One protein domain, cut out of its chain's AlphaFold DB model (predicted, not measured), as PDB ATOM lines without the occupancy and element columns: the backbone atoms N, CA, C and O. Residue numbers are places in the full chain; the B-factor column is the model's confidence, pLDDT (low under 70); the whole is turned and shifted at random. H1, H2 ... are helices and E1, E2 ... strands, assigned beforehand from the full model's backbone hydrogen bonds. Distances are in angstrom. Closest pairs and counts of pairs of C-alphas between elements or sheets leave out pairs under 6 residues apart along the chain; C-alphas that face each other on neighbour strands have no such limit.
ATOM      1  N   ALA A 283     113.535 -51.714  25.506       91.94
ATOM      2  CA  ALA A 283     112.758 -52.713  26.232       91.94
ATOM      3  C   ALA A 283     113.341 -54.132  26.107       91.94
ATOM      4  O   ALA A 283     113.305 -54.917  27.049       91.94
ATOM      5  N   LYS A 284     113.905 -54.470  24.941       91.00
ATOM      6  CA  LYS A 284     114.497 -55.789  24.680       91.00
ATOM      7  C   LYS A 284     115.993 -55.861  24.966       91.00
ATOM      8  O   LYS A 284     116.529 -56.965  24.970       91.00
ATOM      9  N   ARG A 285     116.724 -54.754  25.052       93.56
ATOM     10  CA  ARG A 285     118.200 -54.775  24.987       93.56
ATOM     11  C   ARG A 285     118.884 -53.801  25.942       93.56
ATOM     12  O   ARG A 285     120.102 -53.862  26.029       93.56
ATOM     13  N   GLY A 286     118.153 -52.923  26.615       93.25
ATOM     14  CA  GLY A 286     118.686 -51.998  27.611       93.25
ATOM     15  C   GLY A 286     119.268 -52.724  28.823       93.25
ATOM     16  O   GLY A 286     119.133 -53.944  28.946       93.25
ATOM     17  N   CYS A 287     119.949 -51.972  29.686       93.56
ATOM     18  CA  CYS A 287     120.553 -52.515  30.900       93.56
ATOM     19  C   CYS A 287     119.491 -52.921  31.926       93.56
ATOM     20  O   CYS A 287     118.424 -52.307  32.012       93.56
ATOM     21  N   ASP A 288     119.798 -53.952  32.712       92.06
ATOM     22  CA  ASP A 288     118.859 -54.535  33.672       92.06
ATOM     23  C   ASP A 288     118.436 -53.512  34.736       92.06
ATOM     24  O   ASP A 288     117.277 -53.499  35.146       92.06
ATOM     25  N   GLU A 289     119.339 -52.623  35.155       92.62
ATOM     26  CA  GLU A 289     119.069 -51.543  36.110       92.62
ATOM     27  C   GLU A 289     117.917 -50.654  35.629       92.62
ATOM     28  O   GLU A 289     116.920 -50.481  36.336       92.62
ATOM     29  N   TYR A 290     118.016 -50.167  34.391       95.00
ATOM     30  CA  TYR A 290     116.998 -49.312  33.796       95.00
ATOM     31  C   TYR A 290     115.690 -50.067  33.545       95.00
ATOM     32  O   TYR A 290     114.613 -49.568  33.864       95.00
ATOM     33  N   ILE A 291     115.764 -51.291  33.009       95.44
ATOM     34  CA  ILE A 291     114.567 -52.092  32.725       95.44
ATOM     35  C   ILE A 291     113.801 -52.394  34.014       95.44
ATOM     36  O   ILE A 291     112.581 -52.248  34.047       95.44
ATOM     37  N   ASN A 292     114.496 -52.730  35.101       93.56
ATOM     38  CA  ASN A 292     113.872 -52.968  36.400       93.56
ATOM     39  C   ASN A 292     113.241 -51.707  36.997       93.56
ATOM     40  O   ASN A 292     112.182 -51.809  37.626       93.56
ATOM     41  N   HIS A 293     113.874 -50.545  36.809       94.06
ATOM     42  CA  HIS A 293     113.313 -49.254  37.196       94.06
ATOM     43  C   HIS A 293     112.021 -48.967  36.420       94.06
ATOM     44  O   HIS A 293     110.961 -48.822  37.028       94.06
ATOM     45  N   ALA A 294     112.082 -48.977  35.088       95.25
ATOM     46  CA  ALA A 294     110.946 -48.647  34.235       95.25
ATOM     47  C   ALA A 294     109.785 -49.651  34.373       95.25
ATOM     48  O   ALA A 294     108.626 -49.241  34.395       95.25
ATOM     49  N   GLN A 295     110.059 -50.954  34.532       96.31
ATOM     50  CA  GLN A 295     109.015 -51.937  34.858       96.31
ATOM     51  C   GLN A 295     108.385 -51.659  36.232       96.31
ATOM     52  O   GLN A 295     107.172 -51.785  36.377       96.31
ATOM     53  N   GLY A 296     109.174 -51.249  37.230       96.06
ATOM     54  CA  GLY A 296     108.667 -50.878  38.552       96.06
ATOM     55  C   GLY A 296     107.718 -49.676  38.519       96.06
ATOM     56  O   GLY A 296     106.617 -49.756  39.065       96.06
ATOM     57  N   GLU A 297     108.108 -48.599  37.834       94.81
ATOM     58  CA  GLU A 297     107.262 -47.410  37.645       94.81
ATOM     59  C   GLU A 297     105.979 -47.757  36.873       94.81
ATOM     60  O   GLU A 297     104.877 -47.418  37.303       94.81
ATOM     61  N   ALA A 298     106.088 -48.544  35.799       95.38
ATOM     62  CA  ALA A 298     104.937 -48.982  35.011       95.38
ATOM     63  C   ALA A 298     103.919 -49.795  35.826       95.38
ATOM     64  O   ALA A 298     102.704 -49.649  35.653       95.38
ATOM     65  N   ILE A 299     104.396 -50.649  36.737       97.31
ATOM     66  CA  ILE A 299     103.549 -51.396  37.671       97.31
ATOM     67  C   ILE A 299     102.848 -50.447  38.647       97.31
ATOM     68  O   ILE A 299     101.649 -50.612  38.894       97.31
ATOM     69  N   ALA A 300     103.556 -49.446  39.178       93.62
ATOM     70  CA  ALA A 300     102.977 -48.453  40.079       93.62
ATOM     71  C   ALA A 300     101.871 -47.634  39.389       93.62
ATOM     72  O   ALA A 300     100.764 -47.519  39.929       93.62
ATOM     73  N   ASP A 301     102.120 -47.160  38.168       90.62
ATOM     74  CA  ASP A 301     101.157 -46.405  37.361       90.62
ATOM     75  C   ASP A 301      99.932 -47.245  36.980       90.62
ATOM     76  O   ASP A 301      98.778 -46.802  37.090       90.62
ATOM     77  N   THR A 302     100.160 -48.498  36.581       94.81
ATOM     78  CA  THR A 302      99.082 -49.433  36.232       94.81
ATOM     79  C   THR A 302      98.225 -49.743  37.446       94.81
ATOM     80  O   THR A 302      96.996 -49.723  37.357       94.81
ATOM     81  N   ARG A 303      98.848 -49.962  38.609       95.31
ATOM     82  CA  ARG A 303      98.134 -50.167  39.869       95.31
ATOM     83  C   ARG A 303      97.281 -48.956  40.233       95.31
ATOM     84  O   ARG A 303      96.098 -49.137  40.509       95.31
ATOM     85  N   ALA A 304      97.833 -47.743  40.186       91.38
ATOM     86  CA  ALA A 304      97.089 -46.516  40.478       91.38
ATOM     87  C   ALA A 304      95.893 -46.329  39.523       91.38
ATOM     88  O   ALA A 304      94.798 -45.922  39.926       91.38
ATOM     89  N   THR A 305      96.070 -46.686  38.249       91.19
ATOM     90  CA  THR A 305      94.992 -46.674  37.253       91.19
ATOM     91  C   THR A 305      93.921 -47.717  37.569       91.19
ATOM     92  O   THR A 305      92.729 -47.402  37.585       91.19
ATOM     93  N   TRP A 306      94.319 -48.948  37.888       96.81
ATOM     94  CA  TRP A 306      93.397 -50.031  38.225       96.81
ATOM     95  C   TRP A 306      92.660 -49.806  39.544       96.81
ATOM     96  O   TRP A 306      91.497 -50.187  39.646       96.81
ATOM     97  N   GLU A 307      93.266 -49.133  40.519       94.75
ATOM     98  CA  GLU A 307      92.595 -48.743  41.762       94.75
ATOM     99  C   GLU A 307      91.388 -47.831  41.480       94.75
ATOM    100  O   GLU A 307      90.327 -47.965  42.092       94.75
ATOM    101  N   ARG A 308      91.514 -46.948  40.482       93.12
ATOM    102  CA  ARG A 308      90.454 -46.033  40.041       93.12
ATOM    103  C   ARG A 308      89.437 -46.693  39.106       93.12
ATOM    104  O   ARG A 308      88.244 -46.411  39.215       93.12
ATOM    105  N   GLU A 309      89.889 -47.531  38.176       94.31
ATOM    106  CA  GLU A 309      89.071 -47.996  37.044       94.31
ATOM    107  C   GLU A 309      88.602 -49.454  37.161       94.31
ATOM    108  O   GLU A 309      87.542 -49.808  36.646       94.31
ATOM    109  N   ASN A 310      89.360 -50.309  37.853       93.94
ATOM    110  CA  ASN A 310      89.109 -51.748  37.981       93.94
ATOM    111  C   ASN A 310      89.354 -52.282  39.419       93.94
ATOM    112  O   ASN A 310      89.999 -53.327  39.572       93.94
ATOM    113  N   PRO A 311      88.819 -51.649  40.485       94.06
ATOM    114  CA  PRO A 311      89.201 -51.957  41.869       94.06
ATOM    115  C   PRO A 311      88.922 -53.409  42.285       94.06
ATOM    116  O   PRO A 311      89.700 -54.001  43.024       94.06
ATOM    117  N   GLU A 312      87.844 -54.026  41.788       94.81
ATOM    118  CA  GLU A 312      87.512 -55.426  42.105       94.81
ATOM    119  C   GLU A 312      88.528 -56.423  41.520       94.81
ATOM    120  O   GLU A 312      88.859 -57.432  42.150       94.81
ATOM    121  N   LYS A 313      89.044 -56.144  40.315       94.56
ATOM    122  CA  LYS A 313      90.069 -56.982  39.678       94.56
ATOM    123  C   LYS A 313      91.416 -56.808  40.369       94.56
ATOM    124  O   LYS A 313      92.096 -57.803  40.592       94.56
ATOM    125  N   LEU A 314      91.765 -55.570  40.728       94.69
ATOM    126  CA  LEU A 314      92.988 -55.284  41.473       94.69
ATOM    127  C   LEU A 314      92.973 -55.979  42.837       94.69
ATOM    128  O   LEU A 314      93.905 -56.713  43.138       94.69
ATOM    129  N   ALA A 315      91.875 -55.864  43.593       93.81
ATOM    130  CA  ALA A 315      91.722 -56.545  44.878       93.81
ATOM    131  C   ALA A 315      91.888 -58.070  44.756       93.81
ATOM    132  O   ALA A 315      92.483 -58.700  45.618       93.81
ATOM    133  N   THR A 316      91.426 -58.672  43.651       92.62
ATOM    134  CA  THR A 316      91.618 -60.113  43.399       92.62
ATOM    135  C   THR A 316      93.098 -60.491  43.259       92.62
ATOM    136  O   THR A 316      93.491 -61.574  43.690       92.62
ATOM    137  N   LEU A 317      93.918 -59.624  42.653       91.44
ATOM    138  CA  LEU A 317      95.366 -59.827  42.568       91.44
ATOM    139  C   LEU A 317      96.055 -59.524  43.905       91.44
ATOM    140  O   LEU A 317      96.919 -60.293  44.306       91.44
ATOM    141  N   GLU A 318      95.661 -58.458  44.603       91.94
ATOM    142  CA  GLU A 318      96.256 -58.052  45.888       91.94
ATOM    143  C   GLU A 318      95.968 -59.060  47.012       91.94
ATOM    144  O   GLU A 318      96.827 -59.321  47.851       91.94
ATOM    145  N   ASP A 319      94.781 -59.673  47.012       91.56
ATOM    146  CA  ASP A 319      94.399 -60.714  47.973       91.56
ATOM    147  C   ASP A 319      95.011 -62.090  47.632       91.56
ATOM    148  O   ASP A 319      94.864 -63.055  48.392       91.56
ATOM    149  N   CYS A 320      95.686 -62.223  46.487       88.94
ATOM    150  CA  CYS A 320      96.307 -63.473  46.073       88.94
ATOM    151  C   CYS A 320      97.657 -63.665  46.775       88.94
ATOM    152  O   CYS A 320      98.636 -63.009  46.441       88.94
ATOM    153  N   GLU A 321      97.762 -64.663  47.657       88.38
ATOM    154  CA  GLU A 321      99.015 -64.989  48.371       88.38
ATOM    155  C   GLU A 321     100.207 -65.315  47.447       88.38
ATOM    156  O   GLU A 321     101.349 -65.333  47.896       88.38
ATOM    157  N   ARG A 322      99.947 -65.603  46.166       86.31
ATOM    158  CA  ARG A 322     100.961 -65.937  45.152       86.31
ATOM    159  C   ARG A 322     101.495 -64.714  44.414       86.31
ATOM    160  O   ARG A 322     102.413 -64.878  43.614       86.31
ATOM    161  N   ALA A 323     100.871 -63.553  44.601       88.50
ATOM    162  CA  ALA A 323     101.187 -62.322  43.901       88.50
ATOM    163  C   ALA A 323     101.764 -61.292  44.877       88.50
ATOM    164  O   ALA A 323     101.135 -60.927  45.865       88.50
ATOM    165  N   ALA A 324     102.949 -60.792  44.553       92.75
ATOM    166  CA  ALA A 324     103.486 -59.543  45.059       92.75
ATOM    167  C   ALA A 324     103.516 -58.582  43.867       92.75
ATOM    168  O   ALA A 324     104.451 -58.611  43.068       92.75
ATOM    169  N   ILE A 325     102.434 -57.814  43.691       91.94
ATOM    170  CA  ILE A 325     102.206 -57.018  42.473       91.94
ATOM    171  C   ILE A 325     103.355 -56.035  42.248       91.94
ATOM    172  O   ILE A 325     103.818 -55.897  41.123       91.94
ATOM    173  N   GLU A 326     103.844 -55.391  43.310       92.69
ATOM    174  CA  GLU A 326     104.949 -54.426  43.253       92.69
ATOM    175  C   GLU A 326     106.258 -55.039  42.714       92.69
ATOM    176  O   GLU A 326     107.076 -54.356  42.085       92.69
ATOM    177  N   ASP A 327     106.419 -56.347  42.905       94.00
ATOM    178  CA  ASP A 327     107.597 -57.116  42.515       94.00
ATOM    179  C   ASP A 327     107.428 -57.789  41.141       94.00
ATOM    180  O   ASP A 327     108.306 -58.536  40.712       94.00
ATOM    181  N   PHE A 328     106.316 -57.567  40.428       94.94
ATOM    182  CA  PHE A 328     106.125 -58.149  39.099       94.94
ATOM    183  C   PHE A 328     107.211 -57.681  38.130       94.94
ATOM    184  O   PHE A 328     107.359 -56.487  37.867       94.94
ATOM    185  N   ARG A 329     107.944 -58.636  37.557       94.62
ATOM    186  CA  ARG A 329     108.898 -58.427  36.457       94.62
ATOM    187  C   ARG A 329     108.654 -59.461  35.374       94.62
ATOM    188  O   ARG A 329     108.135 -60.543  35.657       94.62
ATOM    189  N   TRP A 330     108.987 -59.126  34.133       94.56
ATOM    190  CA  TRP A 330     108.784 -60.028  33.000       94.56
ATOM    191  C   TRP A 330     109.910 -59.943  31.979       94.56
ATOM    192  O   TRP A 330     110.501 -58.881  31.767       94.56
ATOM    193  N   ASP A 331     110.174 -61.064  31.309       92.12
ATOM    194  CA  ASP A 331     111.091 -61.100  30.177       92.12
ATOM    195  C   ASP A 331     110.381 -60.565  28.930       92.12
ATOM    196  O   ASP A 331     109.520 -61.213  28.329       92.12
ATOM    197  N   VAL A 332     110.757 -59.355  28.520       87.00
ATOM    198  CA  VAL A 332     110.206 -58.682  27.337       87.00
ATOM    199  C   VAL A 332     110.492 -59.461  26.044       87.00
ATOM    200  O   VAL A 332     109.711 -59.379  25.098       87.00
ATOM    201  N   LYS A 333     111.599 -60.214  25.963       84.19
ATOM    202  CA  LYS A 333     111.974 -60.972  24.756       84.19
ATOM    203  C   LYS A 333     111.119 -62.217  24.575       84.19
ATOM    204  O   LYS A 333     110.798 -62.552  23.436       84.19
ATOM    205  N   GLU A 334     110.795 -62.890  25.673       85.69
ATOM    206  CA  GLU A 334     110.013 -64.131  25.671       85.69
ATOM    207  C   GLU A 334     108.498 -63.863  25.776       85.69
ATOM    208  O   GLU A 334     107.680 -64.737  25.482       85.69
ATOM    209  N   SER A 335     108.109 -62.634  26.132       85.12
ATOM    210  CA  SER A 335     106.713 -62.200  26.200       85.12
ATOM    211  C   SER A 335     106.089 -61.923  24.828       85.12
ATOM    212  O   SER A 335     106.736 -61.541  23.854       85.12
ATOM    213  N   THR A 336     104.769 -62.075  24.769       80.50
ATOM    214  CA  THR A 336     103.911 -61.800  23.611       80.50
ATOM    215  C   THR A 336     102.699 -60.978  24.050       80.50
ATOM    216  O   THR A 336     102.381 -60.923  25.235       80.50
ATOM    217  N   ALA A 337     101.950 -60.406  23.103       73.62
ATOM    218  CA  ALA A 337     100.738 -59.630  23.405       73.62
ATOM    219  C   ALA A 337      99.639 -60.424  24.159       73.62
ATOM    220  O   ALA A 337      98.737 -59.844  24.777       73.62
ATOM    221  N   GLU A 338      99.695 -61.757  24.092       74.00
ATOM    222  CA  GLU A 338      98.717 -62.662  24.706       74.00
ATOM    223  C   GLU A 338      99.244 -63.386  25.951       74.00
ATOM    224  O   GLU A 338      98.447 -63.883  26.747       74.00
ATOM    225  N   SER A 339     100.564 -63.454  26.128       83.69
ATOM    226  CA  SER A 339     101.206 -64.220  27.194       83.69
ATOM    227  C   SER A 339     102.503 -63.550  27.614       83.69
ATOM    228  O   SER A 339     103.403 -63.400  26.790       83.69
ATOM    229  N   PHE A 340     102.607 -63.220  28.898       88.25
ATOM    230  CA  PHE A 340     103.779 -62.583  29.490       88.25
ATOM    231  C   PHE A 340     104.591 -63.601  30.284       88.25
ATOM    232  O   PHE A 340     104.034 -64.328  31.111       88.25
ATOM    233  N   ASP A 341     105.897 -63.650  30.029       90.56
ATOM    234  CA  ASP A 341     106.827 -64.492  30.779       90.56
ATOM    235  C   ASP A 341     107.236 -63.771  32.066       90.56
ATOM    236  O   ASP A 341     108.224 -63.040  32.108       90.56
ATOM    237  N   ILE A 342     106.399 -63.897  33.097       91.50
ATOM    238  CA  ILE A 342     106.617 -63.252  34.394       91.50
ATOM    239  C   ILE A 342     107.754 -63.979  35.120       91.50
ATOM    240  O   ILE A 342     107.630 -65.153  35.480       91.50
ATOM    241  N   THR A 343     108.851 -63.265  35.348       91.88
ATOM    242  CA  THR A 343     110.081 -63.770  35.963       91.88
ATOM    243  C   THR A 343     110.101 -63.570  37.477       91.88
ATOM    244  O   THR A 343     110.692 -64.387  38.185       91.88
ATOM    245  N   GLU A 344     109.424 -62.534  37.987       93.00
ATOM    246  CA  GLU A 344     109.357 -62.210  39.419       93.00
ATOM    247  C   GLU A 344     107.956 -61.771  39.862       93.00
ATOM    248  O   GLU A 344     107.097 -61.422  39.051       93.00
ATOM    249  N   GLY A 345     107.714 -61.837  41.172       90.25
ATOM    250  CA  GLY A 345     106.494 -61.362  41.825       90.25
ATOM    251  C   GLY A 345     105.259 -62.265  41.691       90.25
ATOM    252  O   GLY A 345     104.299 -62.050  42.424       90.25
ATOM    253  N   PHE A 346     105.263 -63.313  40.853       90.50
ATOM    254  CA  PHE A 346     104.154 -64.277  40.778       90.50
ATOM    255  C   PHE A 346     104.594 -65.749  40.841       90.50
ATOM    256  O   PHE A 346     105.391 -66.223  40.032       90.50
ATOM    257  N   GLU A 347     104.015 -66.530  41.757       87.94
ATOM    258  CA  GLU A 347     104.315 -67.962  41.878       87.94
ATOM    259  C   GLU A 347     103.362 -68.834  41.042       87.94
ATOM    260  O   GLU A 347     102.221 -69.064  41.435       87.94
ATOM    261  N   PHE A 348     103.817 -69.440  39.936       82.38
ATOM    262  CA  PHE A 348     102.971 -70.285  39.060       82.38
ATOM    263  C   PHE A 348     102.729 -71.732  39.525       82.38
ATOM    264  O   PHE A 348     101.957 -72.460  38.897       82.38
ATOM    265  N   SER A 349     103.332 -72.190  40.622       72.12
ATOM    266  CA  SER A 349     103.184 -73.595  41.032       72.12
ATOM    267  C   SER A 349     101.714 -73.969  41.328       72.12
ATOM    268  O   SER A 349     101.036 -73.303  42.105       72.12
ATOM    269  N   GLY A 350     101.193 -75.016  40.667       61.91
ATOM    270  CA  GLY A 350      99.815 -75.502  40.868       61.91
ATOM    271  C   GLY A 350      98.701 -74.611  40.293       61.91
ATOM    272  O   GLY A 350      97.620 -74.541  40.870       61.91
ATOM    273  N   PHE A 351      98.965 -73.894  39.198       65.81
ATOM    274  CA  PHE A 351      98.024 -72.951  38.592       65.81
ATOM    275  C   PHE A 351      96.877 -73.642  37.812       65.81
ATOM    276  O   PHE A 351      97.062 -74.007  36.656       65.81
ATOM    277  N   ASP A 352      95.693 -73.777  38.429       63.81
ATOM    278  CA  ASP A 352      94.450 -74.292  37.806       63.81
ATOM    279  C   ASP A 352      93.302 -73.238  37.778       63.81
ATOM    280  O   ASP A 352      92.138 -73.587  37.578       63.81
ATOM    281  N   ASP A 353      93.596 -71.946  37.994       80.00
ATOM    282  CA  ASP A 353      92.588 -70.867  38.053       80.00
ATOM    283  C   ASP A 353      92.603 -69.979  36.795       80.00
ATOM    284  O   ASP A 353      93.305 -68.969  36.716       80.00
ATOM    285  N   GLU A 354      91.793 -70.349  35.801       84.06
ATOM    286  CA  GLU A 354      91.637 -69.588  34.551       84.06
ATOM    287  C   GLU A 354      91.165 -68.137  34.777       84.06
ATOM    288  O   GLU A 354      91.494 -67.252  33.985       84.06
ATOM    289  N   GLY A 355      90.412 -67.870  35.850       86.81
ATOM    290  CA  GLY A 355      89.892 -66.537  36.158       86.81
ATOM    291  C   GLY A 355      90.992 -65.602  36.646       86.81
ATOM    292  O   GLY A 355      91.154 -64.504  36.109       86.81
ATOM    293  N   LEU A 356      91.793 -66.063  37.608       88.88
ATOM    294  CA  LEU A 356      92.963 -65.327  38.088       88.88
ATOM    295  C   LEU A 356      93.977 -65.096  36.958       88.88
ATOM    296  O   LEU A 356      94.564 -64.022  36.877       88.88
ATOM    297  N   TYR A 357      94.140 -66.065  36.050       89.06
ATOM    298  CA  TYR A 357      95.058 -65.941  34.911       89.06
ATOM    299  C   TYR A 357      94.644 -64.818  33.980       89.06
ATOM    300  O   TYR A 357      95.468 -64.003  33.580       89.06
ATOM    301  N   ALA A 358      93.355 -64.765  33.640       91.19
ATOM    302  CA  ALA A 358      92.824 -63.736  32.763       91.19
ATOM    303  C   ALA A 358      92.986 -62.339  33.378       91.19
ATOM    304  O   ALA A 358      93.303 -61.393  32.660       91.19
ATOM    305  N   ILE A 359      92.804 -62.213  34.699       93.94
ATOM    306  CA  ILE A 359      93.029 -60.956  35.421       93.94
ATOM    307  C   ILE A 359      94.519 -60.587  35.410       93.94
ATOM    308  O   ILE A 359      94.847 -59.455  35.069       93.94
ATOM    309  N   LEU A 360      95.410 -61.538  35.709       93.44
ATOM    310  CA  LEU A 360      96.858 -61.333  35.685       93.44
ATOM    311  C   LEU A 360      97.349 -60.912  34.296       93.44
ATOM    312  O   LEU A 360      98.036 -59.909  34.171       93.44
ATOM    313  N   MET A 361      96.955 -61.621  33.235       93.50
ATOM    314  CA  MET A 361      97.355 -61.286  31.862       93.50
ATOM    315  C   MET A 361      96.789 -59.940  31.398       93.50
ATOM    316  O   MET A 361      97.442 -59.240  30.628       93.50
ATOM    317  N   ALA A 362      95.591 -59.557  31.855       93.81
ATOM    318  CA  ALA A 362      95.060 -58.221  31.597       93.81
ATOM    319  C   ALA A 362      95.891 -57.142  32.309       93.81
ATOM    320  O   ALA A 362      96.242 -56.152  31.679       93.81
ATOM    321  N   PHE A 363      96.259 -57.366  33.573       95.31
ATOM    322  CA  PHE A 363      97.118 -56.450  34.325       95.31
ATOM    323  C   PHE A 363      98.496 -56.309  33.671       95.31
ATOM    324  O   PHE A 363      98.954 -55.197  33.439       95.31
ATOM    325  N   MET A 364      99.122 -57.427  33.289       95.38
ATOM    326  CA  MET A 364     100.420 -57.420  32.609       95.38
ATOM    327  C   MET A 364     100.372 -56.749  31.235       95.38
ATOM    328  O   MET A 364     101.353 -56.131  30.836       95.38
ATOM    329  N   ARG A 365      99.247 -56.820  30.512       93.31
ATOM    330  CA  ARG A 365      99.083 -56.091  29.246       93.31
ATOM    331  C   ARG A 365      99.080 -54.580  29.462       93.31
ATOM    332  O   ARG A 365      99.770 -53.866  28.734       93.31
ATOM    333  N   ASP A 366      98.340 -54.111  30.461       93.00
ATOM    334  CA  ASP A 366      98.279 -52.686  30.786       93.00
ATOM    335  C   ASP A 366      99.643 -52.200  31.313       93.00
ATOM    336  O   ASP A 366     100.155 -51.191  30.833       93.00
ATOM    337  N   ALA A 367     100.303 -52.987  32.172       94.44
ATOM    338  CA  ALA A 367     101.657 -52.712  32.662       94.44
ATOM    339  C   ALA A 367     102.711 -52.714  31.551       94.44
ATOM    340  O   ALA A 367     103.577 -51.846  31.520       94.44
ATOM    341  N   SER A 368     102.624 -53.638  30.594       91.69
ATOM    342  CA  SER A 368     103.520 -53.646  29.437       91.69
ATOM    343  C   SER A 368     103.314 -52.430  28.537       91.69
ATOM    344  O   SER A 368     104.268 -52.005  27.893       91.69
ATOM    345  N   THR A 369     102.100 -51.879  28.479       89.25
ATOM    346  CA  THR A 369     101.834 -50.629  27.754       89.25
ATOM    347  C   THR A 369     102.442 -49.449  28.509       89.25
ATOM    348  O   THR A 369     103.240 -48.709  27.942       89.25
ATOM    349  N   ALA A 370     102.170 -49.343  29.814       90.06
ATOM    350  CA  ALA A 370     102.750 -48.316  30.680       90.06
ATOM    351  C   ALA A 370     104.291 -48.351  30.703       90.06
ATOM    352  O   ALA A 370     104.939 -47.321  30.834       90.06
ATOM    353  N   PHE A 371     104.894 -49.526  30.528       93.62
ATOM    354  CA  PHE A 371     106.341 -49.690  30.434       93.62
ATOM    355  C   PHE A 371     106.936 -49.048  29.181       93.62
ATOM    356  O   PHE A 371     107.924 -48.326  29.283       93.62
ATOM    357  N   ILE A 372     106.333 -49.265  28.009       90.31
ATOM    358  CA  ILE A 372     106.761 -48.584  26.778       90.31
ATOM    359  C   ILE A 372     106.567 -47.070  26.921       90.31
ATOM    360  O   ILE A 372     107.453 -46.304  26.550       90.31
ATOM    361  N   ASP A 373     105.463 -46.654  27.538       85.50
ATOM    362  CA  ASP A 373     105.163 -45.249  27.805       85.50
ATOM    363  C   ASP A 373     106.184 -44.595  28.743       85.50
ATOM    364  O   ASP A 373     106.555 -43.442  28.531       85.50
ATOM    365  N   ARG A 374     106.670 -45.325  29.757       89.94
ATOM    366  CA  ARG A 374     107.730 -44.841  30.649       89.94
ATOM    367  C   ARG A 374     109.045 -44.665  29.903       89.94
ATOM    368  O   ARG A 374     109.695 -43.645  30.097       89.94
ATOM    369  N   ILE A 375     109.407 -45.600  29.018       91.50
ATOM    370  CA  ILE A 375     110.625 -45.467  28.204       91.50
ATOM    371  C   ILE A 375     110.553 -44.238  27.298       91.50
ATOM    372  O   ILE A 375     111.522 -43.488  27.196       91.50
ATOM    373  N   ASP A 376     109.406 -44.025  26.656       85.06
ATOM    374  CA  ASP A 376     109.162 -42.840  25.834       85.06
ATOM    375  C   ASP A 376     109.280 -41.548  26.664       85.06
ATOM    376  O   ASP A 376     109.971 -40.613  26.254       85.06
ATOM    377  N   ALA A 377     108.683 -41.521  27.860       80.00
ATOM    378  CA  ALA A 377     108.767 -40.387  28.778       80.00
ATOM    379  C   ALA A 377     110.209 -40.107  29.236       80.00
ATOM    380  O   ALA A 377     110.660 -38.969  29.137       80.00
ATOM    381  N   ASP A 378     110.959 -41.128  29.664       85.12
ATOM    382  CA  ASP A 378     112.368 -40.990  30.062       85.12
ATOM    383  C   ASP A 378     113.233 -40.452  28.919       85.12
ATOM    384  O   ASP A 378     114.077 -39.579  29.123       85.12
ATOM    385  N   ALA A 379     113.021 -40.960  27.701       84.25
ATOM    386  CA  ALA A 379     113.761 -40.521  26.524       84.25
ATOM    387  C   ALA A 379     113.480 -39.052  26.172       84.25
ATOM    388  O   ALA A 379     114.357 -38.380  25.628       84.25
ATOM    389  N   ASN A 380     112.278 -38.553  26.476       74.62
ATOM    390  CA  ASN A 380     111.893 -37.157  26.272       74.62
ATOM    391  C   ASN A 380     112.355 -36.238  27.422       74.62
ATOM    392  O   ASN A 380     112.653 -35.069  27.183       74.62
ATOM    393  N   GLU A 381     112.445 -36.755  28.651       74.44
ATOM    394  CA  GLU A 381     113.002 -36.047  29.818       74.44
ATOM    395  C   GLU A 381     114.542 -35.996  29.797       74.44
ATOM    396  O   GLU A 381     115.157 -35.169  30.480       74.44
ATOM    397  N   SER A 382     115.178 -36.863  29.006       74.00
ATOM    398  CA  SER A 382     116.630 -36.963  28.906       74.00
ATOM    399  C   SER A 382     117.286 -35.715  28.301       74.00
ATOM    400  O   SER A 382     116.786 -35.065  27.384       74.00
ATOM    401  N   ASN A 383     118.509 -35.427  28.755       70.56
ATOM    402  CA  ASN A 383     119.399 -34.459  28.106       70.56
ATOM    403  C   ASN A 383     119.933 -34.940  26.744       70.56
ATOM    404  O   ASN A 383     120.535 -34.177  25.971       70.56
ATOM    405  N   LEU A 384     119.844 -36.242  26.507       78.75
ATOM    406  CA  LEU A 384     120.183 -36.883  25.253       78.75
ATOM    407  C   LEU A 384     118.959 -36.827  24.349       78.75
ATOM    408  O   LEU A 384     117.829 -36.757  24.813       78.75
ATOM    409  N   ASP A 385     119.174 -36.846  23.037       79.38
ATOM    410  CA  ASP A 385     118.031 -37.144  22.189       79.38
ATOM    411  C   ASP A 385     117.665 -38.625  22.329       79.38
ATOM    412  O   ASP A 385     118.447 -39.445  22.804       79.38
ATOM    413  N   ARG A 386     116.514 -38.978  21.773       86.81
ATOM    414  CA  ARG A 386     115.997 -40.342  21.723       86.81
ATOM    415  C   ARG A 386     117.032 -41.365  21.221       86.81
ATOM    416  O   ARG A 386     117.240 -42.396  21.859       86.81
ATOM    417  N   PHE A 387     117.730 -41.086  20.116       88.44
ATOM    418  CA  PHE A 387     118.740 -42.011  19.597       88.44
ATOM    419  C   PHE A 387     119.925 -42.182  20.563       88.44
ATOM    420  O   PHE A 387     120.300 -43.311  20.876       88.44
ATOM    421  N   ASP A 388     120.503 -41.085  21.061       88.69
ATOM    422  CA  ASP A 388     121.647 -41.120  21.976       88.69
ATOM    423  C   ASP A 388     121.252 -41.737  23.337       88.69
ATOM    424  O   ASP A 388     122.058 -42.456  23.927       88.69
ATOM    425  N   PHE A 389     120.012 -41.539  23.804       89.94
ATOM    426  CA  PHE A 389     119.452 -42.198  24.992       89.94
ATOM    427  C   PHE A 389     119.391 -43.720  24.810       89.94
ATOM    428  O   PHE A 389     119.871 -44.473  25.656       89.94
ATOM    429  N   ALA A 390     118.898 -44.192  23.661       93.62
ATOM    430  CA  ALA A 390     118.897 -45.617  23.348       93.62
ATOM    431  C   ALA A 390     120.321 -46.190  23.302       93.62
ATOM    432  O   ALA A 390     120.585 -47.247  23.874       93.62
ATOM    433  N   VAL A 391     121.259 -45.484  22.659       94.00
ATOM    434  CA  VAL A 391     122.664 -45.904  22.606       94.00
ATOM    435  C   VAL A 391     123.282 -45.952  24.004       94.00
ATOM    436  O   VAL A 391     123.976 -46.921  24.296       94.00
ATOM    437  N   LEU A 392     122.997 -44.986  24.884       93.25
ATOM    438  CA  LEU A 392     123.451 -45.011  26.277       93.25
ATOM    439  C   LEU A 392     123.021 -46.305  26.979       93.25
ATOM    440  O   LEU A 392     123.866 -47.007  27.530       93.25
ATOM    441  N   LEU A 393     121.728 -46.635  26.936       94.88
ATOM    442  CA  LEU A 393     121.186 -47.816  27.616       94.88
ATOM    443  C   LEU A 393     121.765 -49.122  27.065       94.88
ATOM    444  O   LEU A 393     122.019 -50.062  27.817       94.88
ATOM    445  N   LEU A 394     122.014 -49.179  25.754       95.31
ATOM    446  CA  LEU A 394     122.643 -50.331  25.111       95.31
ATOM    447  C   LEU A 394     124.128 -50.470  25.474       95.31
ATOM    448  O   LEU A 394     124.613 -51.589  25.636       95.31
ATOM    449  N   LEU A 395     124.849 -49.355  25.608       92.88
ATOM    450  CA  LEU A 395     126.241 -49.348  26.058       92.88
ATOM    451  C   LEU A 395     126.350 -49.797  27.519       92.88
ATOM    452  O   LEU A 395     127.185 -50.640  27.835       92.88
ATOM    453  N   CYS A 396     125.473 -49.299  28.395       92.44
ATOM    454  CA  CYS A 396     125.453 -49.681  29.812       92.44
ATOM    455  C   CYS A 396     125.082 -51.158  30.010       92.44
ATOM    456  O   CYS A 396     125.544 -51.791  30.951       92.44
ATOM    457  N   ALA A 397     124.322 -51.749  29.084       92.19
ATOM    458  CA  ALA A 397     124.040 -53.186  29.079       92.19
ATOM    459  C   ALA A 397     125.254 -54.059  28.694       92.19
ATOM    460  O   ALA A 397     125.158 -55.287  28.705       92.19
ATOM    461  N   GLY A 398     126.388 -53.448  28.325       89.62
ATOM    462  CA  GLY A 398     127.622 -54.148  27.972       89.62
ATOM    463  C   GLY A 398     127.605 -54.794  26.584       89.62
ATOM    464  O   GLY A 398     128.351 -55.746  26.350       89.62
ATOM    465  N   HIS A 399     126.753 -54.321  25.667       93.62
ATOM    466  CA  HIS A 399     126.726 -54.826  24.290       93.62
ATOM    467  C   HIS A 399     127.894 -54.288  23.466       93.62
ATOM    468  O   HIS A 399     128.309 -53.139  23.603       93.62
ATOM    469  N   GLU A 400     128.372 -55.096  22.523       92.62
ATOM    470  CA  GLU A 400     129.426 -54.693  21.593       92.62
ATOM    471  C   GLU A 400     128.915 -53.634  20.597       92.62
ATOM    472  O   GLU A 400     127.792 -53.734  20.092       92.62
ATOM    473  N   TYR A 401     129.760 -52.674  20.194       93.75
ATOM    474  CA  TYR A 401     129.366 -51.614  19.246       93.75
ATOM    475  C   TYR A 401     128.766 -52.147  17.940       93.75
ATOM    476  O   TYR A 401     127.860 -51.538  17.375       93.75
ATOM    477  N   THR A 402     129.250 -53.296  17.462       94.12
ATOM    478  CA  THR A 402     128.725 -53.952  16.252       94.12
ATOM    479  C   THR A 402     127.280 -54.421  16.418       94.12
ATOM    480  O   THR A 402     126.489 -54.359  15.472       94.12
ATOM    481  N   GLU A 403     126.908 -54.880  17.612       95.56
ATOM    482  CA  GLU A 403     125.554 -55.330  17.918       95.56
ATOM    483  C   GLU A 403     124.612 -54.145  18.082       95.56
ATOM    484  O   GLU A 403     123.540 -54.148  17.469       95.56
ATOM    485  N   ILE A 404     125.060 -53.116  18.809       95.19
ATOM    486  CA  ILE A 404     124.349 -51.844  18.967       95.19
ATOM    487  C   ILE A 404     124.065 -51.245  17.593       95.19
ATOM    488  O   ILE A 404     122.903 -51.031  17.249       95.19
ATOM    489  N   ALA A 405     125.100 -51.065  16.767       93.50
ATOM    490  CA  ALA A 405     124.987 -50.479  15.436       93.50
ATOM    491  C   ALA A 405     123.986 -51.231  14.549       93.50
ATOM    492  O   ALA A 405     123.181 -50.621  13.845       93.50
ATOM    493  N   ARG A 406     123.967 -52.567  14.634       93.56
ATOM    494  CA  ARG A 406     122.994 -53.398  13.918       93.56
ATOM    495  C   ARG A 406     121.560 -53.169  14.401       93.56
ATOM    496  O   ARG A 406     120.654 -53.144  13.565       93.56
ATOM    497  N   TRP A 407     121.328 -53.061  15.710       93.12
ATOM    498  CA  TRP A 407     119.983 -52.847  16.256       93.12
ATOM    499  C   TRP A 407     119.463 -51.447  15.958       93.12
ATOM    500  O   TRP A 407     118.331 -51.332  15.500       93.12
ATOM    501  N   VAL A 408     120.309 -50.421  16.095       92.56
ATOM    502  CA  VAL A 408     119.938 -49.020  15.828       92.56
ATOM    503  C   VAL A 408     120.188 -48.577  14.373       92.56
ATOM    504  O   VAL A 408     120.124 -47.398  14.046       92.56
ATOM    505  N   LYS A 409     120.448 -49.541  13.475       92.00
ATOM    506  CA  LYS A 409     120.545 -49.377  12.008       92.00
ATOM    507  C   LYS A 409     121.582 -48.343  11.542       92.00
ATOM    508  O   LYS A 409     121.358 -47.651  10.549       92.00
ATOM    509  N   THR A 410     122.733 -48.288  12.206       92.19
ATOM    510  CA  THR A 410     123.817 -47.337  11.914       92.19
ATOM    511  C   THR A 410     125.179 -48.017  11.697       92.19
ATOM    512  O   THR A 410     125.267 -49.243  11.651       92.19
ATOM    513  N   ASP A 411     126.245 -47.230  11.521       90.94
ATOM    514  CA  ASP A 411     127.628 -47.709  11.422       90.94
ATOM    515  C   ASP A 411     128.278 -47.845  12.812       90.94
ATOM    516  O   ASP A 411     128.132 -46.988  13.685       90.94
ATOM    517  N   GLU A 412     129.076 -48.895  13.007       92.00
ATOM    518  CA  GLU A 412     129.839 -49.138  14.242       92.00
ATOM    519  C   GLU A 412     130.699 -47.929  14.651       92.00
ATOM    520  O   GLU A 412     130.759 -47.560  15.825       92.00
ATOM    521  N   LYS A 413     131.325 -47.252  13.679       88.19
ATOM    522  CA  LYS A 413     132.174 -46.079  13.941       88.19
ATOM    523  C   LYS A 413     131.379 -44.880  14.432       88.19
ATOM    524  O   LYS A 413     131.938 -43.970  15.045       88.19
ATOM    525  N   TYR A 414     130.095 -44.822  14.107       89.88
ATOM    526  CA  TYR A 414     129.226 -43.776  14.608       89.88
ATOM    527  C   TYR A 414     128.861 -44.028  16.075       89.88
ATOM    528  O   TYR A 414     129.027 -43.107  16.872       89.88
ATOM    529  N   ILE A 415     128.557 -45.272  16.465       91.12
ATOM    530  CA  ILE A 415     128.368 -45.648  17.881       91.12
ATOM    531  C   ILE A 415     129.611 -45.324  18.722       91.12
ATOM    532  O   ILE A 415     129.500 -44.649  19.742       91.12
ATOM    533  N   GLN A 416     130.802 -45.694  18.243       87.75
ATOM    534  CA  GLN A 416     132.076 -45.379  18.913       87.75
ATOM    535  C   GLN A 416     132.280 -43.874  19.152       87.75
ATOM    536  O   GLN A 416     132.816 -43.449  20.175       87.75
ATOM    537  N   ARG A 417     131.870 -43.028  18.198       83.31
ATOM    538  CA  ARG A 417     131.955 -41.568  18.362       83.31
ATOM    539  C   ARG A 417     130.913 -41.052  19.343       83.31
ATOM    540  O   ARG A 417     131.223 -40.154  20.125       83.31
ATOM    541  N   LYS A 418     129.706 -41.617  19.307       85.88
ATOM    542  CA  LYS A 418     128.605 -41.224  20.184       85.88
ATOM    543  C   LYS A 418     128.866 -41.562  21.641       85.88
ATOM    544  O   LYS A 418     128.554 -40.719  22.467       85.88
ATOM    545  N   GLU A 419     129.513 -42.678  21.961       86.88
ATOM    546  CA  GLU A 419     129.854 -43.042  23.347       86.88
ATOM    547  C   GLU A 419     130.528 -41.891  24.114       86.88
ATOM    548  O   GLU A 419     130.098 -41.534  25.206       86.88
ATOM    549  N   ASN A 420     131.525 -41.231  23.517       75.12
ATOM    550  CA  ASN A 420     132.218 -40.108  24.158       75.12
ATOM    551  C   ASN A 420     131.312 -38.882  24.351       75.12
ATOM    552  O   ASN A 420     131.380 -38.202  25.376       75.12
ATOM    553  N   VAL A 421     130.470 -38.587  23.357       77.56
ATOM    554  CA  VAL A 421     129.512 -37.475  23.419       77.56
ATOM    555  C   VAL A 421     128.460 -37.751  24.491       77.56
ATOM    556  O   VAL A 421     128.172 -36.875  25.302       77.56
ATOM    557  N   ILE A 422     127.939 -38.974  24.532       84.00
ATOM    558  CA  ILE A 422     126.964 -39.461  25.506       84.00
ATOM    559  C   ILE A 422     127.551 -39.401  26.914       84.00
ATOM    560  O   ILE A 422     126.962 -38.764  27.779       84.00
ATOM    561  N   ALA A 423     128.740 -39.967  27.138       78.00
ATOM    562  CA  ALA A 423     129.392 -39.967  28.446       78.00
ATOM    563  C   ALA A 423     129.635 -38.544  28.979       78.00
ATOM    564  O   ALA A 423     129.512 -38.291  30.179       78.00
ATOM    565  N   TRP A 424     129.948 -37.591  28.093       73.56
ATOM    566  CA  TRP A 424     130.110 -36.186  28.466       73.56
ATOM    567  C   TRP A 424     128.776 -35.481  28.763       73.56
ATOM    568  O   TRP A 424     128.726 -34.625  29.649       73.56
ATOM    569  N   ARG A 425     127.706 -35.818  28.034       74.50
ATOM    570  CA  ARG A 425     126.395 -35.153  28.128       74.50
ATOM    571  C   ARG A 425     125.451 -35.754  29.156       74.50
ATOM    572  O   ARG A 425     124.550 -35.042  29.596       74.50
ATOM    573  N   ALA A 426     125.625 -37.022  29.511       75.50
ATOM    574  CA  ALA A 426     124.776 -37.694  30.479       75.50
ATOM    575  C   ALA A 426     124.761 -36.906  31.797       75.50
ATOM    576  O   ALA A 426     125.804 -36.626  32.412       75.50
ATOM    577  N   SER A 427     123.562 -36.501  32.194       72.75
ATOM    578  CA  SER A 427     123.310 -35.690  33.373       72.75
ATOM    579  C   SER A 427     123.288 -36.556  34.639       72.75
ATOM    580  O   SER A 427     123.705 -37.714  34.632       72.75
ATOM    581  N   ALA A 428     122.862 -35.972  35.761       76.88
ATOM    582  CA  ALA A 428     122.600 -36.739  36.973       76.88
ATOM    583  C   ALA A 428     121.407 -37.693  36.794       76.88
ATOM    584  O   ALA A 428     121.494 -38.820  37.262       76.88
ATOM    585  N   PHE A 429     120.367 -37.275  36.063       77.75
ATOM    586  CA  PHE A 429     119.176 -38.087  35.802       77.75
ATOM    587  C   PHE A 429     119.536 -39.409  35.117       77.75
ATOM    588  O   PHE A 429     119.256 -40.473  35.657       77.75
ATOM    589  N   GLU A 430     120.259 -39.371  33.991       83.44
ATOM    590  CA  GLU A 430     120.620 -40.614  33.298       83.44
ATOM    591  C   GLU A 430     121.529 -41.506  34.150       83.44
ATOM    592  O   GLU A 430     121.404 -42.723  34.105       83.44
ATOM    593  N   LYS A 431     122.424 -40.921  34.955       82.19
ATOM    594  CA  LYS A 431     123.303 -41.689  35.856       82.19
ATOM    595  C   LYS A 431     122.530 -42.384  36.971       82.19
ATOM    596  O   LYS A 431     122.902 -43.484  37.354       82.19
ATOM    597  N   GLU A 432     121.469 -41.760  37.475       83.31
ATOM    598  CA  GLU A 432     120.571 -42.384  38.450       83.31
ATOM    599  C   GLU A 432     119.799 -43.564  37.837       83.31
ATOM    600  O   GLU A 432     119.521 -44.528  38.546       83.31
ATOM    601  N   LEU A 433     119.523 -43.526  36.528       84.81
ATOM    602  CA  LEU A 433     118.835 -44.599  35.803       84.81
ATOM    603  C   LEU A 433     119.715 -45.824  35.486       84.81
ATOM    604  O   LEU A 433     119.185 -46.931  35.413       84.81
ATOM    605  N   VAL A 434     121.027 -45.648  35.261       81.81
ATOM    606  CA  VAL A 434     121.912 -46.710  34.717       81.81
ATOM    607  C   VAL A 434     123.080 -47.140  35.622       81.81
ATOM    608  O   VAL A 434     123.891 -47.955  35.194       81.81
ATOM    609  N   ASP A 435     123.169 -46.619  36.852       76.31
ATOM    610  CA  ASP A 435     124.238 -46.832  37.858       76.31
ATOM    611  C   ASP A 435     125.655 -46.407  37.397       76.31
ATOM    612  O   ASP A 435     126.182 -45.388  37.858       76.31
TER     613      ASP A 435
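AT A GLANCE: This is residues 283 to 435 of the 447 residues of an uncharacterized protein of Haladaptatus sp. W1 (UniProt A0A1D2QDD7). Two long helices, H1 and H3, cross as an X, with H2 packed across one end of the pair and a cluster of H4, H5 and H6 beyond the last residues of H3. A small hairpin of strands, E1 and E2, packs on H1 through E1, and H7 folds back to pack on residues 289 to 293 of H1. The printed part has 153 residues, with seven named helices and two named strands in the order H1 H2 E1 E2 H3 H4 H5 H6 H7; the sheet, order E1 - E2, is antiparallel, and the class is mostly helix. The whole is elongated, 53 by 27 by 22 A, and only just compact, close to loose, with a radius of gyration of the C-alphas of 17.7 A.

IN THESE COORDINATES: E1 is residues 329 to 331 and E2 residues 341 to 344. H3, residues 354 to 381, is the longest helix at 40.0 A; C-alpha 354 is at (91.637, -69.588, 34.551). H1, residues 288 to 309, is 30.7 A long and begins with C-alpha 288 at (118.859, -54.535, 33.672). H2 is residues 311 to 318, H4 residues 386 to 396, 15.6 A, and H5 residues 401 to 407. H6 is residues 412 to 425, 20.0 A, and H7 is residues 428 to 434, ending with C-alpha 434 at (121.912, -46.710, 34.717).

HOW THE PARTS SIT: E1 and E2 form a hairpin, antiparallel at 141 degrees, with N 331 and O 341 at 2.9 A and N 343 and O 329 at 2.8 A, within hydrogen-bond range. The closest C-alphas of H1 and E1, those of Gln 295 and Arg 329, are 6.7 A apart. H1 touches H3 with residues 294 to 302 alone, at a steep tilt of 61 degrees, opposite ways; the closest C-alphas, of Ala 298 and Phe 371, are 4.8 A apart. H1 and H2 form a helical hairpin and touch, closest at the C-alphas of Trp 306 and Leu 314, 6.2 A. H2 touches H3 about perpendicular at 84 degrees, closest at the C-alphas of Lys 313 and Ile 359, 6.5 A. H3 touches H4 with residues 379 to 380 alone, closest at the C-alphas of Ala 379 and Arg 386, 5.3 A. H4 touches H6, about perpendicular at 87 degrees, closest at the C-alphas of Asp 388 and Ile 422, 6.6 A. H5 touches H6, closest at the C-alphas of Ala 405 and Glu 412, 5.2 A. H7 touches H1, closest at the C-alphas of Tyr 290 and Leu 433, 5.4 A. Every O i to N i+4 pair is within hydrogen-bond range in H1, H2, H3, H4, H5 and H7, and 8 of 10 in H6.

THE WHOLE: The two C-alphas farthest apart, of Glu 312 and Lys 413, are 53.6 A apart. The printed part has no cut, and no link is long. The mean pLDDT of the printed part is 88.5; residues 350 to 352 are under 70.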